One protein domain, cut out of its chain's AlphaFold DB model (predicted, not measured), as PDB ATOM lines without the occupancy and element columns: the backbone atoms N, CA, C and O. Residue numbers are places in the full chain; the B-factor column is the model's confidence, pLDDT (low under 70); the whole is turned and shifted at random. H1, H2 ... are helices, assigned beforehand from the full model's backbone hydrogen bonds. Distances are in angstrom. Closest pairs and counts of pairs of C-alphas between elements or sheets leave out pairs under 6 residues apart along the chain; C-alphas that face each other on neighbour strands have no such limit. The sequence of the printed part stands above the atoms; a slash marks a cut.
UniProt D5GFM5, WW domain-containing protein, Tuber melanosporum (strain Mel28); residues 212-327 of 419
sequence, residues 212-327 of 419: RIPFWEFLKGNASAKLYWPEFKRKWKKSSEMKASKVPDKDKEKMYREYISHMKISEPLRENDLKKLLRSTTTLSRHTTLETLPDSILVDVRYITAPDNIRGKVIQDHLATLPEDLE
ATOM      1  N   ARG A 212      -6.122 -24.619  47.955       78.19
ATOM      2  CA  ARG A 212      -5.584 -23.931  46.782       78.19
ATOM      3  C   ARG A 212      -5.684 -22.410  46.907       78.19
ATOM      4  O   ARG A 212      -4.748 -21.741  46.491       78.19
ATOM      5  N   ILE A 213      -6.735 -21.872  47.529       81.62
ATOM      6  CA  ILE A 213      -6.941 -20.426  47.737       81.62
ATOM      7  C   ILE A 213      -5.751 -19.769  48.464       81.62
ATOM      8  O   ILE A 213      -5.152 -18.855  47.895       81.62
ATOM      9  N   PRO A 214      -5.288 -20.261  49.633       82.56
ATOM     10  CA  PRO A 214      -4.130 -19.663  50.300       82.56
ATOM     11  C   PRO A 214      -2.832 -19.837  49.497       82.56
ATOM     12  O   PRO A 214      -1.916 -19.023  49.593       82.56
ATOM     13  N   PHE A 215      -2.727 -20.884  48.667       83.56
ATOM     14  CA  PHE A 215      -1.576 -21.048  47.777       83.56
ATOM     15  C   PHE A 215      -1.593 -20.027  46.631       83.56
ATOM     16  O   PHE A 215      -0.541 -19.514  46.260       83.56
ATOM     17  N   TRP A 216      -2.766 -19.684  46.101       85.19
ATOM     18  CA  TRP A 216      -2.927 -18.631  45.101       85.19
ATOM     19  C   TRP A 216      -2.554 -17.249  45.632       85.19
ATOM     20  O   TRP A 216      -1.828 -16.524  44.956       85.19
ATOM     21  N   GLU A 217      -2.970 -16.900  46.850       84.50
ATOM     22  CA  GLU A 217      -2.547 -15.656  47.512       84.50
ATOM     23  C   GLU A 217      -1.029 -15.612  47.703       84.50
ATOM     24  O   GLU A 217      -0.372 -14.610  47.401       84.50
ATOM     25  N   PHE A 218      -0.449 -16.742  48.115       84.94
ATOM     26  CA  PHE A 218       0.995 -16.887  48.229       84.94
ATOM     27  C   PHE A 218       1.711 -16.677  46.882       84.94
ATOM     28  O   PHE A 218       2.747 -16.005  46.835       84.94
ATOM     29  N   LEU A 219       1.160 -17.205  45.783       86.00
ATOM     30  CA  LEU A 219       1.664 -16.947  44.432       86.00
ATOM     31  C   LEU A 219       1.490 -15.478  44.025       86.00
ATOM     32  O   LEU A 219       2.430 -14.905  43.479       86.00
ATOM     33  N   LYS A 220       0.355 -14.838  44.332       83.38
ATOM     34  CA  LYS A 220       0.104 -13.421  44.013       83.38
ATOM     35  C   LYS A 220       1.157 -12.496  44.628       83.38
ATOM     36  O   LYS A 220       1.614 -11.575  43.956       83.38
ATOM     37  N   GLY A 221       1.588 -12.775  45.860       81.50
ATOM     38  CA  GLY A 221       2.621 -11.991  46.547       81.50
ATOM     39  C   GLY A 221       4.065 -12.307  46.135       81.50
ATOM     40  O   GLY A 221       4.905 -11.412  46.119       81.50
ATOM     41  N   ASN A 222       4.374 -13.567  45.800       80.06
ATOM     42  CA  ASN A 222       5.767 -14.036  45.713       80.06
ATOM     43  C   ASN A 222       6.197 -14.568  44.340       80.06
ATOM     44  O   ASN A 222       7.394 -14.785  44.109       80.06
ATOM     45  N   ALA A 223       5.258 -14.841  43.432       80.25
ATOM     46  CA  ALA A 223       5.579 -15.373  42.116       80.25
ATOM     47  C   ALA A 223       6.062 -14.259  41.180       80.25
ATOM     48  O   ALA A 223       5.478 -13.184  41.082       80.25
ATOM     49  N   SER A 224       7.140 -14.541  40.448       73.44
ATOM     50  CA  SER A 224       7.714 -13.624  39.467       73.44
ATOM     51  C   SER A 224       7.849 -14.326  38.126       73.44
ATOM     52  O   SER A 224       8.334 -15.453  38.061       73.44
ATOM     53  N   ALA A 225       7.512 -13.627  37.038       73.38
ATOM     54  CA  ALA A 225       7.639 -14.135  35.669       73.38
ATOM     55  C   ALA A 225       9.077 -14.514  35.262       73.38
ATOM     56  O   ALA A 225       9.261 -15.186  34.248       73.38
ATOM     57  N   LYS A 226      10.083 -14.092  36.043       76.88
ATOM     58  CA  LYS A 226      11.507 -14.383  35.821       76.88
ATOM     59  C   LYS A 226      11.994 -15.658  36.516       76.88
ATOM     60  O   LYS A 226      13.058 -16.150  36.163       76.88
ATOM     61  N   LEU A 227      11.257 -16.174  37.501       79.31
ATOM     62  CA  LEU A 227      11.650 -17.361  38.262       79.31
ATOM     63  C   LEU A 227      10.988 -18.602  37.666       79.31
ATOM     64  O   LEU A 227       9.796 -18.605  37.354       79.31
ATOM     65  N   TYR A 228      11.748 -19.685  37.539       82.25
ATOM     66  CA  TYR A 228      11.197 -20.990  37.177       82.25
ATOM     67  C   TYR A 228      10.794 -21.777  38.436       82.25
ATOM     68  O   TYR A 228      11.287 -21.510  39.533       82.25
ATOM     69  N   TRP A 229       9.903 -22.763  38.297       84.94
ATOM     70  CA  TRP A 229       9.329 -23.496  39.434       84.94
ATOM     71  C   TRP A 229      10.361 -24.098  40.419       84.94
ATOM     72  O   TRP A 229      10.212 -23.892  41.621       84.94
ATOM     73  N   PRO A 230      11.443 -24.771  39.984       86.00
ATOM     74  CA  PRO A 230      12.527 -25.237  40.851       86.00
ATOM     75  C   PRO A 230      13.189 -24.127  41.676       86.00
ATOM     76  O   PRO A 230      13.518 -24.338  42.843       86.00
ATOM     77  N   GLU A 231      13.368 -22.935  41.103       86.56
ATOM     78  CA  GLU A 231      13.966 -21.798  41.807       86.56
ATOM     79  C   GLU A 231      13.000 -21.204  42.824       86.56
ATOM     80  O   GLU A 231      13.388 -20.918  43.959       86.56
ATOM     81  N   PHE A 232      11.730 -21.080  42.433       84.88
ATOM     82  CA  PHE A 232      10.645 -20.669  43.311       84.88
ATOM     83  C   PHE A 232      10.515 -21.633  44.498       84.88
ATOM     84  O   PHE A 232      10.577 -21.219  45.655       84.88
ATOM     85  N   LYS A 233      10.470 -22.942  44.229       84.56
ATOM     86  CA  LYS A 233      10.419 -23.994  45.247       84.56
ATOM     87  C   LYS A 233      11.624 -23.939  46.179       84.56
ATOM     88  O   LYS A 233      11.454 -24.084  47.384       84.56
ATOM     89  N   ARG A 234      12.837 -23.709  45.663       85.81
ATOM     90  CA  ARG A 234      14.050 -23.590  46.491       85.81
ATOM     91  C   ARG A 234      13.982 -22.389  47.434       85.81
ATOM     92  O   ARG A 234      14.328 -22.535  48.605       85.81
ATOM     93  N   LYS A 235      13.534 -21.231  46.941       82.56
ATOM     94  CA  LYS A 235      13.417 -19.999  47.737       82.56
ATOM     95  C   LYS A 235      12.347 -20.109  48.822       82.56
ATOM     96  O   LYS A 235      12.581 -19.681  49.946       82.56
ATOM     97  N   TRP A 236      11.227 -20.755  48.512       80.62
ATOM     98  CA  TRP A 236      10.038 -20.769  49.366       80.62
ATOM     99  C   TRP A 236       9.764 -22.117  50.057       80.62
ATOM    100  O   TRP A 236       8.705 -22.323  50.644       80.62
ATOM    101  N   LYS A 237      10.734 -23.047  50.060       79.12
ATOM    102  CA  LYS A 237      10.605 -24.384  50.683       79.12
ATOM    103  C   LYS A 237      10.277 -24.341  52.182       79.12
ATOM    104  O   LYS A 237       9.699 -25.286  52.718       79.12
ATOM    105  N   LYS A 238      10.730 -23.295  52.878       77.69
ATOM    106  CA  LYS A 238      10.600 -23.155  54.337       77.69
ATOM    107  C   LYS A 238       9.339 -22.403  54.768       77.69
ATOM    108  O   LYS A 238       9.021 -22.468  55.951       77.69
ATOM    109  N   SER A 239       8.650 -21.741  53.845       76.69
ATOM    110  CA  SER A 239       7.495 -20.899  54.149       76.69
ATOM    111  C   SER A 239       6.289 -21.731  54.573       76.69
ATOM    112  O   SER A 239       6.105 -22.862  54.104       76.69
ATOM    113  N   SER A 240       5.503 -21.176  55.499       66.00
ATOM    114  CA  SER A 240       4.352 -21.848  56.107       66.00
ATOM    115  C   SER A 240       3.356 -22.275  55.036       66.00
ATOM    116  O   SER A 240       2.856 -23.384  55.073       66.00
ATOM    117  N   GLU A 241       3.185 -21.478  53.991       69.31
ATOM    118  CA  GLU A 241       2.220 -21.640  52.907       69.31
ATOM    119  C   GLU A 241       2.586 -22.812  51.982       69.31
ATOM    120  O   GLU A 241       1.717 -23.554  51.524       69.31
ATOM    121  N   MET A 242       3.885 -23.060  51.764       70.06
ATOM    122  CA  MET A 242       4.360 -24.197  50.962       70.06
ATOM    123  C   MET A 242       4.183 -25.526  51.716       70.06
ATOM    124  O   MET A 242       3.869 -26.550  51.101       70.06
ATOM    125  N   LYS A 243       4.337 -25.504  53.049       66.94
ATOM    126  CA  LYS A 243       4.158 -26.668  53.937       66.94
ATOM    127  C   LYS A 243       2.703 -26.906  54.362       66.94
ATOM    128  O   LYS A 243       2.308 -28.056  54.511       66.94
ATOM    129  N   ALA A 244       1.923 -25.846  54.552       59.84
ATOM    130  CA  ALA A 244       0.531 -25.874  55.004       59.84
ATOM    131  C   ALA A 244      -0.449 -26.117  53.854       59.84
ATOM    132  O   ALA A 244      -1.555 -26.607  54.080       59.84
ATOM    133  N   SER A 245      -0.048 -25.830  52.611       66.62
ATOM    134  CA  SER A 245      -0.834 -26.222  51.450       66.62
ATOM    135  C   SER A 245      -0.850 -27.752  51.346       66.62
ATOM    136  O   SER A 245       0.129 -28.372  50.918       66.62
ATOM    137  N   LYS A 246      -1.999 -28.347  51.705       73.19
ATOM    138  CA  LYS A 246      -2.347 -29.772  51.515       73.19
ATOM    139  C   LYS A 246      -2.399 -30.193  50.034       73.19
ATOM    140  O   LYS A 246      -2.821 -31.302  49.723       73.19
ATOM    141  N   VAL A 247      -2.009 -29.308  49.117       78.19
ATOM    142  CA  VAL A 247      -1.994 -29.551  47.678       78.19
ATOM    143  C   VAL A 247      -0.729 -30.339  47.293       78.19
ATOM    144  O   VAL A 247       0.364 -29.997  47.757       78.19
ATOM    145  N   PRO A 248      -0.835 -31.378  46.446       84.12
ATOM    146  CA  PRO A 248       0.320 -32.124  45.951       84.12
ATOM    147  C   PRO A 248       1.340 -31.242  45.218       84.12
ATOM    148  O   PRO A 248       0.979 -30.293  44.525       84.12
ATOM    149  N   ASP A 249       2.626 -31.599  45.285       82.00
ATOM    150  CA  ASP A 249       3.708 -30.838  44.633       82.00
ATOM    151  C   ASP A 249       3.538 -30.705  43.108       82.00
ATOM    152  O   ASP A 249       3.908 -29.678  42.540       82.00
ATOM    153  N   LYS A 250       2.952 -31.715  42.449       86.50
ATOM    154  CA  LYS A 250       2.635 -31.673  41.010       86.50
ATOM    155  C   LYS A 250       1.585 -30.605  40.688       86.50
ATOM    156  O   LYS A 250       1.735 -29.863  39.721       86.50
ATOM    157  N   ASP A 251       0.560 -30.498  41.526       87.00
ATOM    158  CA  ASP A 251      -0.513 -29.519  41.361       87.00
ATOM    159  C   ASP A 251      -0.013 -28.107  41.677       87.00
ATOM    160  O   ASP A 251      -0.355 -27.163  40.972       87.00
ATOM    161  N   LYS A 252       0.869 -27.958  42.675       84.56
ATOM    162  CA  LYS A 252       1.534 -26.681  42.972       84.56
ATOM    163  C   LYS A 252       2.352 -26.169  41.782       84.56
ATOM    164  O   LYS A 252       2.276 -24.987  41.451       84.56
ATOM    165  N   GLU A 253       3.094 -27.053  41.114       89.12
ATOM    166  CA  GLU A 253       3.846 -26.711  39.904       89.12
ATOM    167  C   GLU A 253       2.931 -26.302  38.748       89.12
ATOM    168  O   GLU A 253       3.195 -25.310  38.064       89.12
ATOM    169  N   LYS A 254       1.849 -27.059  38.540       90.00
ATOM    170  CA  LYS A 254       0.842 -26.750  37.527       90.00
ATOM    171  C   LYS A 254       0.233 -25.367  37.771       90.00
ATOM    172  O   LYS A 254       0.287 -24.530  36.876       90.00
ATOM    173  N   MET A 255      -0.222 -25.093  38.995       87.44
ATOM    174  CA  MET A 255      -0.775 -23.792  39.385       87.44
ATOM    175  C   MET A 255       0.235 -22.656  39.196       87.44
ATOM    176  O   MET A 255      -0.120 -21.607  38.671       87.44
ATOM    177  N   TYR A 256       1.511 -22.862  39.540       87.62
ATOM    178  CA  TYR A 256       2.559 -21.867  39.290       87.62
ATOM    179  C   TYR A 256       2.719 -21.552  37.798       87.62
ATOM    180  O   TYR A 256       2.792 -20.390  37.401       87.62
ATOM    181  N   ARG A 257       2.779 -22.581  36.947       88.19
ATOM    182  CA  ARG A 257       2.921 -22.402  35.494       88.19
ATOM    183  C   ARG A 257       1.706 -21.699  34.901       88.19
ATOM    184  O   ARG A 257       1.883 -20.788  34.094       88.19
ATOM    185  N   GLU A 258       0.508 -22.085  35.328       89.50
ATOM    186  CA  GLU A 258      -0.744 -21.450  34.921       89.50
ATOM    187  C   GLU A 258      -0.788 -19.983  35.369       89.50
ATOM    188  O   GLU A 258      -1.026 -19.117  34.527       89.50
ATOM    189  N   TYR A 259      -0.428 -19.683  36.624       89.25
ATOM    190  CA  TYR A 259      -0.314 -18.316  37.146       89.25
ATOM    191  C   TYR A 259       0.582 -17.446  36.262       89.25
ATOM    192  O   TYR A 259       0.175 -16.394  35.776       89.25
ATOM    193  N   ILE A 260       1.812 -17.906  36.017       88.00
ATOM    194  CA  ILE A 260       2.799 -17.155  35.240       88.00
ATOM    195  C   ILE A 260       2.359 -17.017  33.780       88.00
ATOM    196  O   ILE A 260       2.613 -15.980  33.172       88.00
ATOM    197  N   SER A 261       1.696 -18.027  33.208       87.19
ATOM    198  CA  SER A 261       1.144 -17.928  31.855       87.19
ATOM    199  C   SER A 261       0.043 -16.871  31.762       87.19
ATOM    200  O   SER A 261       0.117 -16.020  30.881       87.19
ATOM    201  N   HIS A 262      -0.899 -16.836  32.712       84.00
ATOM    202  CA  HIS A 262      -1.971 -15.841  32.747       84.00
ATOM    203  C   HIS A 262      -1.464 -14.429  33.071       84.00
ATOM    204  O   HIS A 262      -1.970 -13.457  32.520       84.00
ATOM    205  N   MET A 263      -0.411 -14.295  33.882       85.69
ATOM    206  CA  MET A 263       0.234 -13.001  34.146       85.69
ATOM    207  C   MET A 263       0.972 -12.422  32.931       85.69
ATOM    208  O   MET A 263       1.208 -11.217  32.885       85.69
ATOM    209  N   LYS A 264       1.342 -13.253  31.948       85.00
ATOM    210  CA  LYS A 264       1.930 -12.800  30.673       85.00
ATOM    211  C   LYS A 264       0.880 -12.324  29.666       85.00
ATOM    212  O   LYS A 264       1.242 -11.692  28.678       85.00
ATOM    213  N   ILE A 265      -0.393 -12.646  29.889       86.81
ATOM    214  CA  ILE A 265      -1.504 -12.207  29.043       86.81
ATOM    215  C   ILE A 265      -1.824 -10.741  29.367       86.81
ATOM    216  O   ILE A 265      -1.745 -10.315  30.521       86.81
ATOM    217  N   SER A 266      -2.179  -9.960  28.343       85.38
ATOM    218  CA  SER A 266      -2.551  -8.554  28.515       85.38
ATOM    219  C   SER A 266      -3.813  -8.406  29.368       85.38
ATOM    220  O   SER A 266      -4.703  -9.257  29.358       85.38
ATOM    221  N   GLU A 267      -3.918  -7.291  30.088       83.31
ATOM    222  CA  GLU A 267      -5.052  -7.009  30.976       83.31
ATOM    223  C   GLU A 267      -6.441  -7.193  30.333       83.31
ATOM    224  O   GLU A 267      -7.250  -7.911  30.927       83.31
ATOM    225  N   PRO A 268      -6.725  -6.676  29.116       84.44
ATOM    226  CA  PRO A 268      -8.051  -6.823  28.507       84.44
ATOM    227  C   PRO A 268      -8.386  -8.273  28.130       84.44
ATOM    228  O   PRO A 268      -9.551  -8.675  28.137       84.44
ATOM    229  N   LEU A 269      -7.378  -9.093  27.816       85.69
ATOM    230  CA  LEU A 269      -7.585 -10.514  27.544       85.69
ATOM    231  C   LEU A 269      -7.885 -11.286  28.838       85.69
ATOM    232  O   LEU A 269      -8.751 -12.159  28.824       85.69
ATOM    233  N   ARG A 270      -7.263 -10.915  29.969       85.31
ATOM    234  CA  ARG A 270      -7.598 -11.491  31.288       85.31
ATOM    235  C   ARG A 270      -9.040 -11.185  31.690       85.31
ATOM    236  O   ARG A 270      -9.730 -12.067  32.195       85.31
ATOM    237  N   GLU A 271      -9.525  -9.972  31.424       85.81
ATOM    238  CA  GLU A 271     -10.935  -9.624  31.649       85.81
ATOM    239  C   GLU A 271     -11.881 -10.485  30.810       85.81
ATOM    240  O   GLU A 271     -12.916 -10.944  31.293       85.81
ATOM    241  N   ASN A 272     -11.535 -10.709  29.541       87.75
ATOM    242  CA  ASN A 272     -12.328 -11.549  28.655       87.75
ATOM    243  C   ASN A 272     -12.365 -13.004  29.147       87.75
ATOM    244  O   ASN A 272     -13.423 -13.627  29.129       87.75
ATOM    245  N   ASP A 273     -11.245 -13.523  29.645       87.50
ATOM    246  CA  ASP A 273     -11.172 -14.865  30.219       87.50
ATOM    247  C   ASP A 273     -11.957 -14.995  31.530       87.50
ATOM    248  O   ASP A 273     -12.629 -16.011  31.728       87.50
ATOM    249  N   LEU A 274     -11.968 -13.958  32.377       88.69
ATOM    250  CA  LEU A 274     -12.857 -13.896  33.540       88.69
ATOM    251  C   LEU A 274     -14.330 -13.910  33.102       88.69
ATOM    252  O   LEU A 274     -15.112 -14.710  33.608       88.69
ATOM    253  N   LYS A 275     -14.710 -13.111  32.095       87.19
ATOM    254  CA  LYS A 275     -16.072 -13.138  31.526       87.19
ATOM    255  C   LYS A 275     -16.439 -14.522  30.984       87.19
ATOM    256  O   LYS A 275     -17.576 -14.955  31.158       87.19
ATOM    257  N   LYS A 276     -15.501 -15.237  30.349       89.31
ATOM    258  CA  LYS A 276     -15.717 -16.623  29.894       89.31
ATOM    259  C   LYS A 276     -15.943 -17.577  31.066       89.31
ATOM    260  O   LYS A 276     -16.857 -18.388  30.979       89.31
ATOM    261  N   LEU A 277     -15.144 -17.476  32.134       88.19
ATOM    262  CA  LEU A 277     -15.297 -18.301  33.340       88.19
ATOM    263  C   LEU A 277     -16.684 -18.112  33.965       88.19
ATOM    264  O   LEU A 277     -17.382 -19.088  34.244       88.19
ATOM    265  N   LEU A 278     -17.099 -16.855  34.128       87.50
ATOM    266  CA  LEU A 278     -18.394 -16.528  34.707       87.50
ATOM    267  C   LEU A 278     -19.544 -17.068  33.843       87.50
ATOM    268  O   LEU A 278     -20.399 -17.779  34.354       87.50
ATOM    269  N   ARG A 279     -19.488 -16.879  32.515       86.19
ATOM    270  CA  ARG A 279     -20.480 -17.443  31.575       86.19
ATOM    271  C   ARG A 279     -20.536 -18.970  31.579       86.19
ATOM    272  O   ARG A 279     -21.597 -19.531  31.333       86.19
ATOM    273  N   SER A 280     -19.408 -19.644  31.798       85.50
ATOM    274  CA  SER A 280     -19.378 -21.108  31.899       85.50
ATOM    275  C   SER A 280     -19.899 -21.632  33.238       85.50
ATOM    276  O   SER A 280     -20.170 -22.825  33.355       85.50
ATOM    277  N   THR A 281     -20.041 -20.764  34.242       83.88
ATOM    278  CA  THR A 281     -20.498 -21.155  35.573       83.88
ATOM    279  C   THR A 281     -22.012 -21.015  35.656       83.88
ATOM    280  O   THR A 281     -22.545 -19.927  35.838       83.88
ATOM    281  N   THR A 282     -22.720 -22.135  35.550       77.19
ATOM    282  CA  THR A 282     -24.191 -22.182  35.590       77.19
ATOM    283  C   THR A 282     -24.781 -22.052  36.995       77.19
ATOM    284  O   THR A 282     -25.991 -21.951  37.136       77.19
ATOM    285  N   THR A 283     -23.946 -22.079  38.038       75.75
ATOM    286  CA  THR A 283     -24.368 -21.998  39.446       75.75
ATOM    287  C   THR A 283     -24.446 -20.568  39.975       75.75
ATOM    288  O   THR A 283     -24.697 -20.374  41.160       75.75
ATOM    289  N   LEU A 284     -24.144 -19.570  39.143       78.25
ATOM    290  CA  LEU A 284     -24.279 -18.170  39.520       78.25
ATOM    291  C   LEU A 284     -25.744 -17.755  39.380       78.25
ATOM    292  O   LEU A 284     -26.350 -17.982  38.340       78.25
ATOM    293  N   SER A 285     -26.274 -17.098  40.407       76.75
ATOM    294  CA  SER A 285     -27.577 -16.416  40.384       76.75
ATOM    295  C   SER A 285     -27.377 -14.906  40.542       76.75
ATOM    296  O   SER A 285     -26.370 -14.489  41.121       76.75
ATOM    297  N   ARG A 286     -28.340 -14.069  40.118       75.00
ATOM    298  CA  ARG A 286     -28.304 -12.590  40.298       75.00
ATOM    299  C   ARG A 286     -28.071 -12.147  41.748       75.00
ATOM    300  O   ARG A 286     -27.546 -11.065  41.981       75.00
ATOM    301  N   HIS A 287     -28.466 -12.976  42.711       65.31
ATOM    302  CA  HIS A 287     -28.337 -12.715  44.148       65.31
ATOM    303  C   HIS A 287     -26.971 -13.101  44.731       65.31
ATOM    304  O   HIS A 287     -26.708 -12.826  45.899       65.31
ATOM    305  N   THR A 288     -26.099 -13.729  43.938       77.25
ATOM    306  CA  THR A 288     -24.735 -14.045  44.372       77.25
ATOM    307  C   THR A 288     -23.999 -12.735  44.619       77.25
ATOM    308  O   THR A 288     -23.844 -11.925  43.712       77.25
ATOM    309  N   THR A 289     -23.539 -12.512  45.841       72.50
ATOM    310  CA  THR A 289     -22.704 -11.353  46.171       72.50
ATOM    311  C   THR A 289     -21.230 -11.699  45.982       72.50
ATOM    312  O   THR A 289     -20.865 -12.868  45.855       72.50
ATOM    313  N   LEU A 290     -20.356 -10.686  45.980       74.19
ATOM    314  CA  LEU A 290     -18.905 -10.894  45.889       74.19
ATOM    315  C   LEU A 290     -18.357 -11.778  47.027       74.19
ATOM    316  O   LEU A 290     -17.308 -12.390  46.857       74.19
ATOM    317  N   GLU A 291     -19.065 -11.856  48.155       73.25
ATOM    318  CA  GLU A 291     -18.687 -12.655  49.327       73.25
ATOM    319  C   GLU A 291     -19.208 -14.094  49.262       73.25
ATOM    320  O   GLU A 291     -18.600 -15.000  49.822       73.25
ATOM    321  N   THR A 292     -20.309 -14.328  48.545       77.25
ATOM    322  CA  THR A 292     -20.939 -15.651  48.407       77.25
ATOM    323  C   THR A 292     -20.582 -16.321  47.080       77.25
ATOM    324  O   THR A 292     -21.371 -17.099  46.543       77.25
ATOM    325  N   LEU A 293     -19.428 -15.977  46.501       82.69
ATOM    326  CA  LEU A 293     -18.967 -16.574  45.250       82.69
ATOM    327  C   LEU A 293     -18.626 -18.059  45.458       82.69
ATOM    328  O   LEU A 293     -17.960 -18.394  46.435       82.69
ATOM    329  N   PRO A 294     -19.024 -18.948  44.531       82.00
ATOM    330  CA  PRO A 294     -18.644 -20.354  44.583       82.00
ATOM    331  C   PRO A 294     -17.125 -20.567  44.636       82.00
ATOM    332  O   PRO A 294     -16.381 -19.950  43.865       82.00
ATOM    333  N   ASP A 295     -16.679 -21.533  45.447       80.19
ATOM    334  CA  ASP A 295     -15.264 -21.922  45.565       80.19
ATOM    335  C   ASP A 295     -14.639 -22.309  44.216       80.19
ATOM    336  O   ASP A 295     -13.459 -22.063  43.973       80.19
ATOM    337  N   SER A 296     -15.443 -22.841  43.289       82.38
ATOM    338  CA  SER A 296     -15.009 -23.167  41.924       82.38
ATOM    339  C   SER A 296     -14.465 -21.956  41.160       82.38
ATOM    340  O   SER A 296     -13.535 -22.111  40.375       82.38
ATOM    341  N   ILE A 297     -15.012 -20.760  41.404       85.44
ATOM    342  CA  ILE A 297     -14.532 -19.504  40.817       85.44
ATOM    343  C   ILE A 297     -13.351 -18.968  41.624       85.44
ATOM    344  O   ILE A 297     -12.368 -18.531  41.032       85.44
ATOM    345  N   LEU A 298     -13.420 -19.024  42.957       84.50
ATOM    346  CA  LEU A 298     -12.366 -18.509  43.840       84.50
ATOM    347  C   LEU A 298     -11.028 -19.240  43.651       84.50
ATOM    348  O   LEU A 298      -9.966 -18.635  43.775       84.50
ATOM    349  N   VAL A 299     -11.070 -20.532  43.320       85.25
ATOM    350  CA  VAL A 299      -9.886 -21.364  43.064       85.25
ATOM    351  C   VAL A 299      -9.330 -21.193  41.642       85.25
ATOM    352  O   VAL A 299      -8.196 -21.607  41.383       85.25
ATOM    353  N   ASP A 300     -10.085 -20.607  40.711       87.62
ATOM    354  CA  ASP A 300      -9.687 -20.518  39.305       87.62
ATOM    355  C   ASP A 300      -8.618 -19.435  39.064       87.62
ATOM    356  O   ASP A 300      -8.701 -18.296  39.534       87.62
ATOM    357  N   VAL A 301      -7.618 -19.773  38.249       85.75
ATOM    358  CA  VAL A 301      -6.493 -18.896  37.887       85.75
ATOM    359  C   VAL A 301      -6.964 -17.575  37.274       85.75
ATOM    360  O   VAL A 301      -6.364 -16.524  37.512       85.75
ATOM    361  N   ARG A 302      -8.050 -17.603  36.493       85.25
ATOM    362  CA  ARG A 302      -8.616 -16.432  35.810       85.25
ATOM    363  C   ARG A 302      -9.212 -15.434  36.798       85.25
ATOM    364  O   ARG A 302      -9.149 -14.235  36.551       85.25
ATOM    365  N   TYR A 303      -9.752 -15.912  37.919       85.88
ATOM    366  CA  TYR A 303     -10.252 -15.061  38.998       85.88
ATOM    367  C   TYR A 303      -9.107 -14.454  39.821       85.88
ATOM    368  O   TYR A 303      -9.142 -13.270  40.154       85.88
ATOM    369  N   ILE A 304      -8.069 -15.248  40.107       85.31
ATOM    370  CA  ILE A 304      -6.909 -14.830  40.910       85.31
ATOM    371  C   ILE A 304      -6.026 -13.807  40.182       85.31
ATOM    372  O   ILE A 304      -5.490 -12.891  40.805       85.31
ATOM    373  N   THR A 305      -5.850 -13.966  38.868       84.06
ATOM    374  CA  THR A 305      -4.986 -13.093  38.049       84.06
ATOM    375  C   THR A 305      -5.688 -11.828  37.549       84.06
ATOM    376  O   THR A 305      -5.030 -10.926  37.026       84.06
ATOM    377  N   ALA A 306      -7.012 -11.735  37.706       84.62
ATOM    378  CA  ALA A 306      -7.766 -10.536  37.370       84.62
ATOM    379  C   ALA A 306      -7.483  -9.403  38.382       84.62
ATOM    380  O   ALA A 306      -7.526  -9.645  39.591       84.62
ATOM    381  N   PRO A 307      -7.231  -8.160  37.927       79.88
ATOM    382  CA  PRO A 307      -7.039  -7.016  38.815       79.88
ATOM    383  C   PRO A 307      -8.254  -6.763  39.714       79.88
ATOM    384  O   PRO A 307      -9.390  -6.759  39.237       79.88
ATOM    385  N   ASP A 308      -8.022  -6.500  41.003       81.12
ATOM    386  CA  ASP A 308      -9.091  -6.381  42.005       81.12
ATOM    387  C   ASP A 308     -10.084  -5.242  41.677       81.12
ATOM    388  O   ASP A 308     -11.290  -5.384  41.887       81.12
ATOM    389  N   ASN A 309      -9.598  -4.149  41.073       81.62
ATOM    390  CA  ASN A 309     -10.382  -2.983  40.638       81.62
ATOM    391  C   ASN A 309     -11.348  -3.275  39.476       81.62
ATOM    392  O   ASN A 309     -12.383  -2.618  39.353       81.62
ATOM    393  N   ILE A 310     -11.010  -4.235  38.615       83.12
ATOM    394  CA  ILE A 310     -11.810  -4.598  37.440       83.12
ATOM    395  C   ILE A 310     -12.675  -5.824  37.735       83.12
ATOM    396  O   ILE A 310     -13.822  -5.895  37.298       83.12
ATOM    397  N   ARG A 311     -12.154  -6.765  38.529       84.88
ATOM    398  CA  ARG A 311     -12.820  -8.015  38.902       84.88
ATOM    399  C   ARG A 311     -14.214  -7.774  39.472       84.88
ATOM    400  O   ARG A 311     -15.163  -8.396  39.007       84.88
ATOM    401  N   GLY A 312     -14.345  -6.842  40.419       84.81
ATOM    402  CA  GLY A 312     -15.637  -6.498  41.017       84.81
ATOM    403  C   GLY A 312     -16.655  -6.016  39.981       84.81
ATOM    404  O   GLY A 312     -17.765  -6.538  39.936       84.81
ATOM    405  N   LYS A 313     -16.246  -5.100  39.091       87.12
ATOM    406  CA  LYS A 313     -17.109  -4.564  38.024       87.12
ATOM    407  C   LYS A 313     -17.532  -5.646  37.037       87.12
ATOM    408  O   LYS A 313     -18.711  -5.796  36.768       87.12
ATOM    409  N   VAL A 314     -16.586  -6.457  36.560       87.12
ATOM    410  CA  VAL A 314     -16.867  -7.537  35.601       87.12
ATOM    411  C   VAL A 314     -17.834  -8.573  36.176       87.12
ATOM    412  O   VAL A 314     -18.703  -9.059  35.453       87.12
ATOM    413  N   ILE A 315     -17.694  -8.911  37.461       87.12
ATOM    414  CA  ILE A 315     -18.598  -9.843  38.139       87.12
ATOM    415  C   ILE A 315     -19.980  -9.214  38.307       87.12
ATOM    416  O   ILE A 315     -20.963  -9.849  37.944       87.12
ATOM    417  N   GLN A 316     -20.066  -7.972  38.789       86.44
ATOM    418  CA  GLN A 316     -21.338  -7.260  38.941       86.44
ATOM    419  C   GLN A 316     -22.078  -7.101  37.609       86.44
ATOM    420  O   GLN A 316     -23.262  -7.421  37.534       86.44
ATOM    421  N   ASP A 317     -21.377  -6.691  36.550       86.94
ATOM    422  CA  ASP A 317     -21.938  -6.575  35.203       86.94
ATOM    423  C   ASP A 317     -22.473  -7.924  34.720       86.94
ATOM    424  O   ASP A 317     -23.564  -8.004  34.156       86.94
ATOM    425  N   HIS A 318     -21.732  -9.012  34.959       84.00
ATOM    426  CA  HIS A 318     -22.200 -10.337  34.583       84.00
ATOM    427  C   HIS A 318     -23.442 -10.738  35.378       84.00
ATOM    428  O   HIS A 318     -24.437 -11.121  34.771       84.00
ATOM    429  N   LEU A 319     -23.428 -10.585  36.701       85.12
ATOM    430  CA  LEU A 319     -24.572 -10.890  37.560       85.12
ATOM    431  C   LEU A 319     -25.818 -10.096  37.153       85.12
ATOM    432  O   LEU A 319     -26.900 -10.668  37.098       85.12
ATOM    433  N   ALA A 320     -25.670  -8.827  36.767       84.25
ATOM    434  CA  ALA A 320     -26.767  -8.010  36.249       84.25
ATOM    435  C   ALA A 320     -27.322  -8.513  34.902       84.25
ATOM    436  O   ALA A 320     -28.504  -8.313  34.615       84.25
ATOM    437  N   THR A 321     -26.498  -9.176  34.082       82.50
ATOM    438  CA  THR A 321     -26.936  -9.805  32.822       82.50
ATOM    439  C   THR A 321     -27.595 -11.171  32.998       82.50
ATOM    440  O   THR A 321     -28.253 -11.629  32.064       82.50
ATOM    441  N   LEU A 322     -27.434 -11.836  34.150       80.19
ATOM    442  CA  LEU A 322     -28.111 -13.111  34.382       80.19
ATOM    443  C   LEU A 322     -29.634 -12.903  34.487       80.19
ATOM    444  O   LEU A 322     -30.056 -11.890  35.053       80.19
ATOM    445  N   PRO A 323     -30.461 -13.824  33.951       70.69
ATOM    446  CA  PRO A 323     -31.914 -13.771  34.095       70.69
ATOM    447  C   PRO A 323     -32.328 -13.785  35.566       70.69
ATOM    448  O   PRO A 323     -31.691 -14.435  36.393       70.69
ATOM    449  N   GLU A 324     -33.385 -13.048  35.896       59.91
ATOM    450  CA  GLU A 324     -34.023 -13.155  37.207       59.91
ATOM    451  C   GLU A 324     -34.813 -14.459  37.223       59.91
ATOM    452  O   GLU A 324     -35.569 -14.720  36.285       59.91
ATOM    453  N   ASP A 325     -34.579 -15.308  38.228       59.72
ATOM    454  CA  ASP A 325     -35.274 -16.587  38.355       59.72
ATOM    455  C   ASP A 325     -36.776 -16.303  38.498       59.72
ATOM    456  O   ASP A 325     -37.285 -15.974  39.570       59.72
ATOM    457  N   LEU A 326     -37.499 -16.396  37.376       57.53
ATOM    458  CA  LEU A 326     -38.921 -16.053  37.265       57.53
ATOM    459  C   LEU A 326     -39.786 -16.831  38.271       57.53
ATOM    460  O   LEU A 326     -40.869 -16.381  38.638       57.53
ATOM    461  N   GLU A 327     -39.320 -18.000  38.708       58.47
ATOM    462  CA  GLU A 327     -39.927 -18.838  39.745       58.47
ATOM    463  C   GLU A 327     -39.912 -18.157  41.125       58.47
ATOM    464  O   GLU A 327     -40.927 -18.131  41.822       58.47
TER     465      GLU A 327
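This is residues 212 to 327 of the 419 residues of the protein "WW domain-containing protein" of Tuber melanosporum (strain Mel28) (UniProt D5GFM5). Two loosely joined lobes of helices make an elongated body: H1 to H4 form one, with H1 crossing H4 and with H2 and H3 at the far end, and H5 to H8 form the other, with H5 and H8 side by side. The short H7 sits in the middle, where the lobes meet, and packs on H1, H4 and H5; the printed part ends beyond H8 at Glu 327, at the far end of the body from Arg 234 of H2. The printed part has 116 residues with eight named helices, H1 to H8 in chain order, and no named strand; the class is all helix. It is only just compact, close to loose, with a radius of gyration of the C-alphas of 15.9 A and spans of 54 by 29 by 21 A.

Begin at H1, residues 213 to 222, which touches H3, residues 240 to 244; their closest C-alphas, of Phe 215 and Glu 241, are 6.4 A apart. H1 only just touches residues 255 to 259 of H4, residues 249 to 263, with 3 pairs of C-alphas within 8 A; the closest are those of Leu 219 and Tyr 256, 7.2 A apart, at a steep tilt of 57 degrees, the same way. Between H1 and H3 in the chain, find H2, residues 229 to 236, which only just touches residues 253 to 257 of H4, with 3 such pairs; the closest C-alphas are those of Trp 229 and Glu 253, at 6.4 A, and the lines are about perpendicular at 77 degrees. Next, H5, residues 267 to 280, touches H8, residues 308 to 321, at a steep tilt of 38 degrees, the same way; the closest C-alphas, of Lys 275 and Val 314, are 7.0 A apart. H7, residues 301 to 304, touches H5 at Leu 274 and Arg 302, the closest C-alphas, 5.4 A apart. H7 also touches H4, where the closest C-alphas are those of Tyr 259 and Val 301, at 6.3 A. H6, residues 295 to 298, touches no helix. H4 and H8 are apart. Every O i to N i+4 pair is within hydrogen-bond range in H1 to H5, and 8 of 10 are in H8; H6 and H7 are too short for such a pair.

Find C-alpha 213 at (-6.941, -20.426, 47.737), where H1 begins its 14.4 A. H4 spans 21.0 A, H5 20.1 A and H8 20.4 A, ending at C-alpha 321 at (-26.936, -9.805, 32.822); H2 spans 10.3 A, H3 5.7 A, H6 4.8 A and H7 5.1 A.

Look to the C-alphas of Arg 234 and Glu 327, the two farthest apart, at 54.6 A. The printed part has no cut, and its one long link is residues 281 to 294, from H5 to H6. The mean pLDDT of the printed part is 81.3, and it is under 70 at residues 240 to 241, 243 to 245, 287 and 324 to 327.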